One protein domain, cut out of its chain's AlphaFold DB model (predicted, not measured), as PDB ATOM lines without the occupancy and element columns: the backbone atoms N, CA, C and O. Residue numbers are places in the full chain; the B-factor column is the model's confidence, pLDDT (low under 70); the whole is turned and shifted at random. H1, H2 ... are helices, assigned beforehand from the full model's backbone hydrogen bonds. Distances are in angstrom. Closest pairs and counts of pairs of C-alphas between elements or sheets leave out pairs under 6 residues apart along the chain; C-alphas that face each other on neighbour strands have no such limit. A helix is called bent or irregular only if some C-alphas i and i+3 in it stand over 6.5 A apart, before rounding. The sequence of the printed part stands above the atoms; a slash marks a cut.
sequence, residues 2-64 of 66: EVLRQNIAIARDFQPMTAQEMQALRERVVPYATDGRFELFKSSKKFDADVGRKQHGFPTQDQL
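This is residues 2 to 64 of the 66 residues of an uncharacterized protein of Limnoraphis robusta CS-951 (UniProt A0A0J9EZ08). An open, strung-out chain of four separate helices makes a flat, angular arch with no shared core: H2, the longest helix, makes one side, H1 stands off beyond its first residue on a stretched link, and the short H3 and H4 follow in a line away from its last residue. At the far end residues 56 to 64 fold back beside H4. The printed part has 63 residues, with four named helices in the order H1, H2, H3, H4 and no named strand; the class is all helix. The whole is extended, with a radius of gyration of the C-alphas of 19.1 A and spans of 48 by 30 by 16 A.

H2 covers residues 19 to 33, 18.9 A from first to last C-alpha, and begins with C-alpha 19 at (-29.516, -15.504, -23.858). It is irregular: C-alphas 28 and 31 are 7.6 A apart, against about 5 A in a regular helix. H1 covers residues 2 to 12, 15.5 A long, from C-alpha 2 at (-39.569, 2.411, -0.893). H3 covers residues 40 to 43, 4.9 A long. H4 covers residues 50 to 55, 8.6 A long, and ends with C-alpha 55 at (-16.741, -30.721, 15.751).

H2 touches no helix, and H1, H3 and H4 touch none either. H1 and H2 are apart, as are H2 and H3, and H3 and H4. Residues 2 to 16, of which 2 to 12 belong to H1, stand free. Every O i to N i+4 pair is within hydrogen-bond range in H1 and H4, and 9 of 11 are in H2; H3 is too short for such a pair.

The two C-alphas farthest apart, those of Thr 18 and Gln 63, are 49.8 A apart. The printed part has no cut. The three links, of 6 residues each, are short. The mean pLDDT of the printed part is 95.1, and no printed residue is under 70.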
ATOM      1  N   GLU A   2     -40.101   2.181   0.463       96.81
ATOM      2  CA  GLU A   2     -39.569   2.411  -0.893       96.81
ATOM      3  C   GLU A   2     -39.037   1.138  -1.568       96.81
ATOM      4  O   GLU A   2     -39.553   0.754  -2.614       96.81
ATOM      5  N   VAL A   3     -38.128   0.411  -0.907       97.12
ATOM      6  CA  VAL A   3     -37.575  -0.867  -1.405       97.12
ATOM      7  C   VAL A   3     -38.672  -1.890  -1.709       97.12
ATOM      8  O   VAL A   3     -38.639  -2.564  -2.731       97.12
ATOM      9  N   LEU A   4     -39.691  -1.986  -0.851       97.81
ATOM     10  CA  LEU A   4     -40.817  -2.893  -1.077       97.81
ATOM     11  C   LEU A   4     -41.586  -2.530  -2.353       97.81
ATOM     12  O   LEU A   4     -41.888  -3.407  -3.156       97.81
ATOM     13  N   ARG A   5     -41.890  -1.243  -2.558       98.31
ATOM     14  CA  ARG A   5     -42.586  -0.783  -3.768       98.31
ATOM     15  C   ARG A   5     -41.748  -1.034  -5.020       98.31
ATOM     16  O   ARG A   5     -42.295  -1.502  -6.012       98.31
ATOM     17  N   GLN A   6     -40.440  -0.788  -4.949       97.94
ATOM     18  CA  GLN A   6     -39.504  -1.078  -6.034       97.94
ATOM     19  C   GLN A   6     -39.480  -2.572  -6.378       97.94
ATOM     20  O   GLN A   6     -39.630  -2.929  -7.543       97.94
ATOM     21  N   ASN A   7     -39.358  -3.450  -5.381       97.94
ATOM     22  CA  ASN A   7     -39.332  -4.898  -5.600       97.94
ATOM     23  C   ASN A   7     -40.633  -5.400  -6.238       97.94
ATOM     24  O   ASN A   7     -40.599  -6.242  -7.131       97.94
ATOM     25  N   ILE A   8     -41.778  -4.853  -5.816       98.06
ATOM     26  CA  ILE A   8     -43.079  -5.175  -6.413       98.06
ATOM     27  C   ILE A   8     -43.145  -4.714  -7.875       98.06
ATOM     28  O   ILE A   8     -43.665  -5.453  -8.706       98.06
ATOM     29  N   ALA A   9     -42.632  -3.524  -8.200       97.94
ATOM     30  CA  ALA A   9     -42.585  -3.036  -9.579       97.94
ATOM     31  C   ALA A   9     -41.703  -3.936 -10.460       97.94
ATOM     32  O   ALA A   9     -42.160  -4.415 -11.490       97.94
ATOM     33  N   ILE A  10     -40.492  -4.273 -10.000       97.19
ATOM     34  CA  ILE A  10     -39.585  -5.190 -10.711       97.19
ATOM     35  C   ILE A  10     -40.256  -6.542 -10.971       97.19
ATOM     36  O   ILE A  10     -40.156  -7.069 -12.073       97.19
ATOM     37  N   ALA A  11     -40.941  -7.107  -9.972       97.38
ATOM     38  CA  ALA A  11     -41.602  -8.400 -10.114       97.38
ATOM     39  C   ALA A  11     -42.790  -8.363 -11.089       97.38
ATOM     40  O   ALA A  11     -43.022  -9.339 -11.798       97.38
ATOM     41  N   ARG A  12     -43.546  -7.256 -11.124       98.19
ATOM     42  CA  ARG A  12     -44.679  -7.074 -12.048       98.19
ATOM     43  C   ARG A  12     -44.230  -6.870 -13.488       98.19
ATOM     44  O   ARG A  12     -44.825  -7.453 -14.386       98.19
ATOM     45  N   ASP A  13     -43.181  -6.081 -13.680       98.06
ATOM     46  CA  ASP A  13     -42.736  -5.625 -14.996       98.06
ATOM     47  C   ASP A  13     -41.499  -6.392 -15.492       98.06
ATOM     48  O   ASP A  13     -40.782  -5.927 -16.380       98.06
ATOM     49  N   PHE A  14     -41.223  -7.568 -14.916       97.44
ATOM     50  CA  PHE A  14     -40.031  -8.351 -15.222       97.44
ATOM     51  C   PHE A  14     -39.960  -8.701 -16.711       97.44
ATOM     52  O   PHE A  14     -40.814  -9.407 -17.246       97.44
ATOM     53  N   GLN A  15     -38.892  -8.242 -17.360       96.88
ATOM     54  CA  GLN A  15     -38.534  -8.638 -18.714       96.88
ATOM     55  C   GLN A  15     -37.309  -9.552 -18.646       96.88
ATOM     56  O   GLN A  15     -36.266  -9.127 -18.137       96.88
ATOM     57  N   PRO A  16     -37.407 -10.808 -19.113       96.69
ATOM     58  CA  PRO A  16     -36.263 -11.698 -19.114       96.69
ATOM     59  C   PRO A  16     -35.195 -11.163 -20.067       96.69
ATOM     60  O   PRO A  16     -35.484 -10.776 -21.197       96.69
ATOM     61  N   MET A  17     -33.945 -11.196 -19.617       98.00
ATOM     62  CA  MET A  17     -32.799 -10.989 -20.494       98.00
ATOM     63  C   MET A  17     -32.777 -12.060 -21.590       98.00
ATOM     64  O   MET A  17     -33.061 -13.237 -21.344       98.00
ATOM     65  N   THR A  18     -32.363 -11.667 -22.787       98.50
ATOM     66  CA  THR A  18     -32.008 -12.604 -23.854       98.50
ATOM     67  C   THR A  18     -30.850 -13.507 -23.416       98.50
ATOM     68  O   THR A  18     -30.104 -13.211 -22.478       98.50
ATOM     69  N   ALA A  19     -30.643 -14.615 -24.131       98.44
ATOM     70  CA  ALA A  19     -29.516 -15.504 -23.858       98.44
ATOM     71  C   ALA A  19     -28.159 -14.773 -23.924       98.44
ATOM     72  O   ALA A  19     -27.283 -15.034 -23.100       98.44
ATOM     73  N   GLN A  20     -28.010 -13.829 -24.860       98.56
ATOM     74  CA  GLN A  20     -26.797 -13.027 -25.019       98.56
ATOM     75  C   GLN A  20     -26.588 -12.067 -23.842       98.56
ATOM     76  O   GLN A  20     -25.489 -12.001 -23.295       98.56
ATOM     77  N   GLU A  21     -27.635 -11.362 -23.409       98.56
ATOM     78  CA  GLU A  21     -27.564 -10.457 -22.255       98.56
ATOM     79  C   GLU A  21     -27.266 -11.217 -20.957       98.56
ATOM     80  O   GLU A  21     -26.414 -10.795 -20.173       98.56
ATOM     81  N   MET A  22     -27.890 -12.383 -20.761       98.31
ATOM     82  CA  MET A  22     -27.583 -13.261 -19.630       98.31
ATOM     83  C   MET A  22     -26.128 -13.729 -19.648       98.31
ATOM     84  O   MET A  22     -25.498 -13.810 -18.593       98.31
ATOM     85  N   GLN A  23     -25.586 -14.054 -20.821       98.44
ATOM     86  CA  GLN A  23     -24.197 -14.485 -20.946       98.44
ATOM     87  C   GLN A  23     -23.222 -13.344 -20.627       98.44
ATOM     88  O   GLN A  23     -22.330 -13.528 -19.799       98.44
ATOM     89  N   ALA A  24     -23.456 -12.149 -21.175       98.44
ATOM     90  CA  ALA A  24     -22.656 -10.961 -20.876       98.44
ATOM     91  C   ALA A  24     -22.687 -10.605 -19.378       98.44
ATOM     92  O   ALA A  24     -21.666 -10.239 -18.791       98.44
ATOM     93  N   LEU A  25     -23.848 -10.757 -18.724       97.75
ATOM     94  CA  LEU A  25     -23.960 -10.578 -17.278       97.75
ATOM     95  C   LEU A  25     -23.080 -11.575 -16.518       97.75
ATOM     96  O   LEU A  25     -22.354 -11.156 -15.617       97.75
ATOM     97  N   ARG A  26     -23.137 -12.868 -16.869       97.25
ATOM     98  CA  ARG A  26     -22.329 -13.911 -16.216       97.25
ATOM     99  C   ARG A  26     -20.845 -13.615 -16.347       97.25
ATOM    100  O   ARG A  26     -20.166 -13.587 -15.329       97.25
ATOM    101  N   GLU A  27     -20.374 -13.332 -17.559       97.75
ATOM    102  CA  GLU A  27     -18.972 -12.991 -17.840       97.75
ATOM    103  C   GLU A  27     -18.488 -11.821 -16.985       97.75
ATOM    104  O   GLU A  27     -17.436 -11.905 -16.350       97.75
ATOM    105  N   ARG A  28     -19.304 -10.767 -16.877       97.56
ATOM    106  CA  ARG A  28     -18.989  -9.594 -16.057       97.56
ATOM    107  C   ARG A  28     -18.827  -9.926 -14.572       97.56
ATOM    108  O   ARG A  28     -18.016  -9.293 -13.901       97.56
ATOM    109  N   VAL A  29     -19.603 -10.873 -14.039       96.56
ATOM    110  CA  VAL A  29     -19.598 -11.187 -12.599       96.56
ATOM    111  C   VAL A  29     -18.692 -12.359 -12.217       96.56
ATOM    112  O   VAL A  29     -18.507 -12.591 -11.021       96.56
ATOM    113  N   VAL A  30     -18.080 -13.059 -13.183       96.12
ATOM    114  CA  VAL A  30     -17.166 -14.190 -12.925       96.12
ATOM    115  C   VAL A  30     -16.126 -13.885 -11.837       96.12
ATOM    116  O   VAL A  30     -16.024 -14.690 -10.914       96.12
ATOM    117  N   PRO A  31     -15.398 -12.748 -11.846       94.00
ATOM    118  CA  PRO A  31     -14.356 -12.494 -10.843       94.00
ATOM    119  C   PRO A  31     -14.863 -12.428  -9.395       94.00
ATOM    120  O   PRO A  31     -14.072 -12.562  -8.464       94.00
ATOM    121  N   TYR A  32     -16.164 -12.203  -9.199       93.00
ATOM    122  CA  TYR A  32     -16.796 -12.068  -7.884       93.00
ATOM    123  C   TYR A  32     -17.574 -13.319  -7.467       93.00
ATOM    124  O   TYR A  32     -17.784 -13.541  -6.276       93.00
ATOM    125  N   ALA A  33     -18.033 -14.115  -8.433       91.94
ATOM    126  CA  ALA A  33     -18.930 -15.242  -8.196       91.94
ATOM    127  C   ALA A  33     -18.204 -16.569  -7.911       91.94
ATOM    128  O   ALA A  33     -18.846 -17.535  -7.504       91.94
ATOM    129  N   THR A  34     -16.893 -16.654  -8.147       90.44
ATOM    130  CA  THR A  34     -16.177 -17.939  -8.223       90.44
ATOM    131  C   THR A  34     -15.631 -18.463  -6.901       90.44
ATOM    132  O   THR A  34     -15.573 -19.674  -6.723       90.44
ATOM    133  N   ASP A  35     -15.234 -17.600  -5.970       90.06
ATOM    134  CA  ASP A  35     -14.519 -18.031  -4.758       90.06
ATOM    135  C   ASP A  35     -15.345 -17.950  -3.470       90.06
ATOM    136  O   ASP A  35     -14.864 -18.298  -2.392       90.06
ATOM    137  N   GLY A  36     -16.598 -17.502  -3.569       90.94
ATOM    138  CA  GLY A  36     -17.512 -17.432  -2.433       90.94
ATOM    139  C   GLY A  36     -17.110 -16.417  -1.361       90.94
ATOM    140  O   GLY A  36     -17.670 -16.457  -0.265       90.94
ATOM    141  N   ARG A  37     -16.192 -15.480  -1.646       92.19
ATOM    142  CA  ARG A  37     -15.704 -14.491  -0.662       92.19
ATOM    143  C   ARG A  37     -16.803 -13.613  -0.053       92.19
ATOM    144  O   ARG A  37     -16.623 -13.067   1.029       92.19
ATOM    145  N   PHE A  38     -17.935 -13.473  -0.743       92.69
ATOM    146  CA  PHE A  38     -19.090 -12.696  -0.282       92.69
ATOM    147  C   PHE A  38     -20.178 -13.552   0.382       92.69
ATOM    148  O   PHE A  38     -21.120 -13.016   0.963       92.69
ATOM    149  N   GLU A  39     -20.060 -14.879   0.340       92.00
ATOM    150  CA  GLU A  39     -20.993 -15.783   1.004       92.00
ATOM    151  C   GLU A  39     -20.486 -16.099   2.407       92.00
ATOM    152  O   GLU A  39     -19.631 -16.963   2.604       92.00
ATOM    153  N   LEU A  40     -21.032 -15.415   3.411       91.81
ATOM    154  CA  LEU A  40     -20.647 -15.601   4.816       91.81
ATOM    155  C   LEU A  40     -20.817 -17.044   5.310       91.81
ATOM    156  O   LEU A  40     -20.104 -17.457   6.219       91.81
ATOM    157  N   PHE A  41     -21.725 -17.815   4.710       89.00
ATOM    158  CA  PHE A  41     -21.894 -19.233   5.025       89.00
ATOM    159  C   PHE A  41     -20.679 -20.085   4.616       89.00
ATOM    160  O   PHE A  41     -20.383 -21.085   5.258       89.00
ATOM    161  N   LYS A  42     -19.953 -19.689   3.562       87.75
ATOM    162  CA  LYS A  42     -18.742 -20.383   3.094       87.75
ATOM    163  C   LYS A  42     -17.467 -19.773   3.669       87.75
ATOM    164  O   LYS A  42     -16.530 -20.489   4.001       87.75
ATOM    165  N   SER A  43     -17.436 -18.449   3.776       90.75
ATOM    166  CA  SER A  43     -16.241 -17.674   4.130       90.75
ATOM    167  C   SER A  43     -16.089 -17.402   5.628       90.75
ATOM    168  O   SER A  43     -15.065 -16.873   6.053       90.75
ATOM    169  N   SER A  44     -17.080 -17.750   6.453       90.50
ATOM    170  CA  SER A  44     -17.045 -17.494   7.894       90.50
ATOM    171  C   SER A  44     -17.694 -18.622   8.695       90.50
ATOM    172  O   SER A  44     -18.238 -19.568   8.136       90.50
ATOM    173  N   LYS A  45     -17.651 -18.500  10.026       91.19
ATOM    174  CA  LYS A  45     -18.387 -19.364  10.960       91.19
ATOM    175  C   LYS A  45     -19.659 -18.722  11.493       91.19
ATOM    176  O   LYS A  45     -20.306 -19.287  12.366       91.19
ATOM    177  N   LYS A  46     -20.033 -17.537  10.999       90.19
ATOM    178  CA  LYS A  46     -21.122 -16.716  11.555       90.19
ATOM    179  C   LYS A  46     -22.437 -17.484  11.732       90.19
ATOM    180  O   LYS A  46     -23.161 -17.203  12.677       90.19
ATOM    181  N   PHE A  47     -22.715 -18.439  10.850       91.69
ATOM    182  CA  PHE A  47     -23.960 -19.209  10.837       91.69
ATOM    183  C   PHE A  47     -23.797 -20.671  11.276       91.69
ATOM    184  O   PHE A  47     -24.762 -21.429  11.226       91.69
ATOM    185  N   ASP A  48     -22.602 -21.078  11.708       94.00
ATOM    186  CA  ASP A  48     -22.367 -22.435  12.194       94.00
ATOM    187  C   ASP A  48     -23.036 -22.603  13.565       94.00
ATOM    188  O   ASP A  48     -22.807 -21.806  14.480       94.00
ATOM    189  N   ALA A  49     -23.825 -23.666  13.724       94.50
ATOM    190  CA  ALA A  49     -24.403 -24.043  15.011       94.50
ATOM    191  C   ALA A  49     -23.338 -24.619  15.961       94.50
ATOM    192  O   ALA A  49     -22.292 -25.111  15.526       94.50
ATOM    193  N   ASP A  50     -23.632 -24.643  17.264       96.88
ATOM    194  CA  ASP A  50     -22.690 -25.097  18.301       96.88
ATOM    195  C   ASP A  50     -22.157 -26.513  18.070       96.88
ATOM    196  O   ASP A  50     -20.994 -26.783  18.355       96.88
ATOM    197  N   VAL A  51     -22.979 -27.420  17.532       97.00
ATOM    198  CA  VAL A  51     -22.547 -28.791  17.212       97.00
ATOM    199  C   VAL A  51     -21.439 -28.780  16.158       97.00
ATOM    200  O   VAL A  51     -20.392 -29.387  16.375       97.00
ATOM    201  N   GLY A  52     -21.631 -28.050  15.054       94.31
ATOM    202  CA  GLY A  52     -20.623 -27.933  13.997       94.31
ATOM    203  C   GLY A  52     -19.367 -27.213  14.487       94.31
ATOM    204  O   GLY A  52     -18.250 -27.657  14.234       94.31
ATOM    205  N   ARG A  53     -19.533 -26.157  15.290       95.88
ATOM    206  CA  ARG A  53     -18.412 -25.445  15.922       95.88
ATOM    207  C   ARG A  53     -17.565 -26.373  16.785       95.88
ATOM    208  O   ARG A  53     -16.358 -26.437  16.578       95.88
ATOM    209  N   LYS A  54     -18.195 -27.161  17.665       96.25
ATOM    210  CA  LYS A  54     -17.513 -28.151  18.515       96.25
ATOM    211  C   LYS A  54     -16.763 -29.199  17.695       96.25
ATOM    212  O   LYS A  54     -15.613 -29.488  18.006       96.25
ATOM    213  N   GLN A  55     -17.378 -29.734  16.637       96.62
ATOM    214  CA  GLN A  55     -16.741 -30.721  15.751       96.62
ATOM    215  C   GLN A  55     -15.472 -30.187  15.073       96.62
ATOM    216  O   GLN A  55     -14.562 -30.957  14.779       96.62
ATOM    217  N   HIS A  56     -15.401 -28.875  14.854       94.06
ATOM    218  CA  HIS A  56     -14.277 -28.212  14.200       94.06
ATOM    219  C   HIS A  56     -13.399 -27.388  15.157       94.06
ATOM    220  O   HIS A  56     -12.547 -26.631  14.697       94.06
ATOM    221  N   GLY A  57     -13.577 -27.531  16.476       95.31
ATOM    222  CA  GLY A  57     -12.753 -26.857  17.485       95.31
ATOM    223  C   GLY A  57     -12.960 -25.341  17.594       95.31
ATOM    224  O   GLY A  57     -12.090 -24.644  18.109       95.31
ATOM    225  N   PHE A  58     -14.089 -24.814  17.117       94.38
ATOM    226  CA  PHE A  58     -14.445 -23.402  17.257       94.38
ATOM    227  C   PHE A  58     -15.207 -23.134  18.564       94.38
ATOM    228  O   PHE A  58     -15.930 -24.018  19.036       94.38
ATOM    229  N   PRO A  59     -15.129 -21.904  19.110       95.00
ATOM    230  CA  PRO A  59     -15.971 -21.493  20.227       95.00
ATOM    231  C   PRO A  59     -17.456 -21.632  19.883       95.00
ATOM    232  O   PRO A  59     -17.864 -21.353  18.745       95.00
ATOM    233  N   THR A  60     -18.260 -22.045  20.861       94.88
ATOM    234  CA  THR A  60     -19.725 -22.029  20.767       94.88
ATOM    235  C   THR A  60     -20.242 -20.594  20.693       94.88
ATOM    236  O   THR A  60     -19.505 -19.640  20.945       94.88
ATOM    237  N   GLN A  61     -21.488 -20.405  20.264       93.31
ATOM    238  CA  GLN A  61     -22.024 -19.064  19.998       93.31
ATOM    239  C   GLN A  61     -22.032 -18.153  21.236       93.31
ATOM    240  O   GLN A  61     -21.789 -16.959  21.104       93.31
ATOM    241  N   ASP A  62     -22.251 -18.710  22.427       93.88
ATOM    242  CA  ASP A  62     -22.204 -18.012  23.720       93.88
ATOM    243  C   ASP A  62     -20.794 -17.550  24.129       93.88
ATOM    244  O   ASP A  62     -20.649 -16.665  24.967       93.88
ATOM    245  N   GLN A  63     -19.752 -18.125  23.526       92.75
ATOM    246  CA  GLN A  63     -18.352 -17.775  23.767       92.75
ATOM    247  C   GLN A  63     -17.836 -16.686  22.809       92.75
ATOM    248  O   GLN A  63     -16.670 -16.296  22.894       92.75
ATOM    249  N   LEU A  64     -18.662 -16.225  21.862       88.00
ATOM    250  CA  LEU A  64     -18.277 -15.183  20.913       88.00
ATOM    251  C   LEU A  64     -18.370 -13.784  21.546       88.00
ATOM    252  O   LEU A  64     -19.238 -13.550  22.389       88.00
TER     253      LEU A  64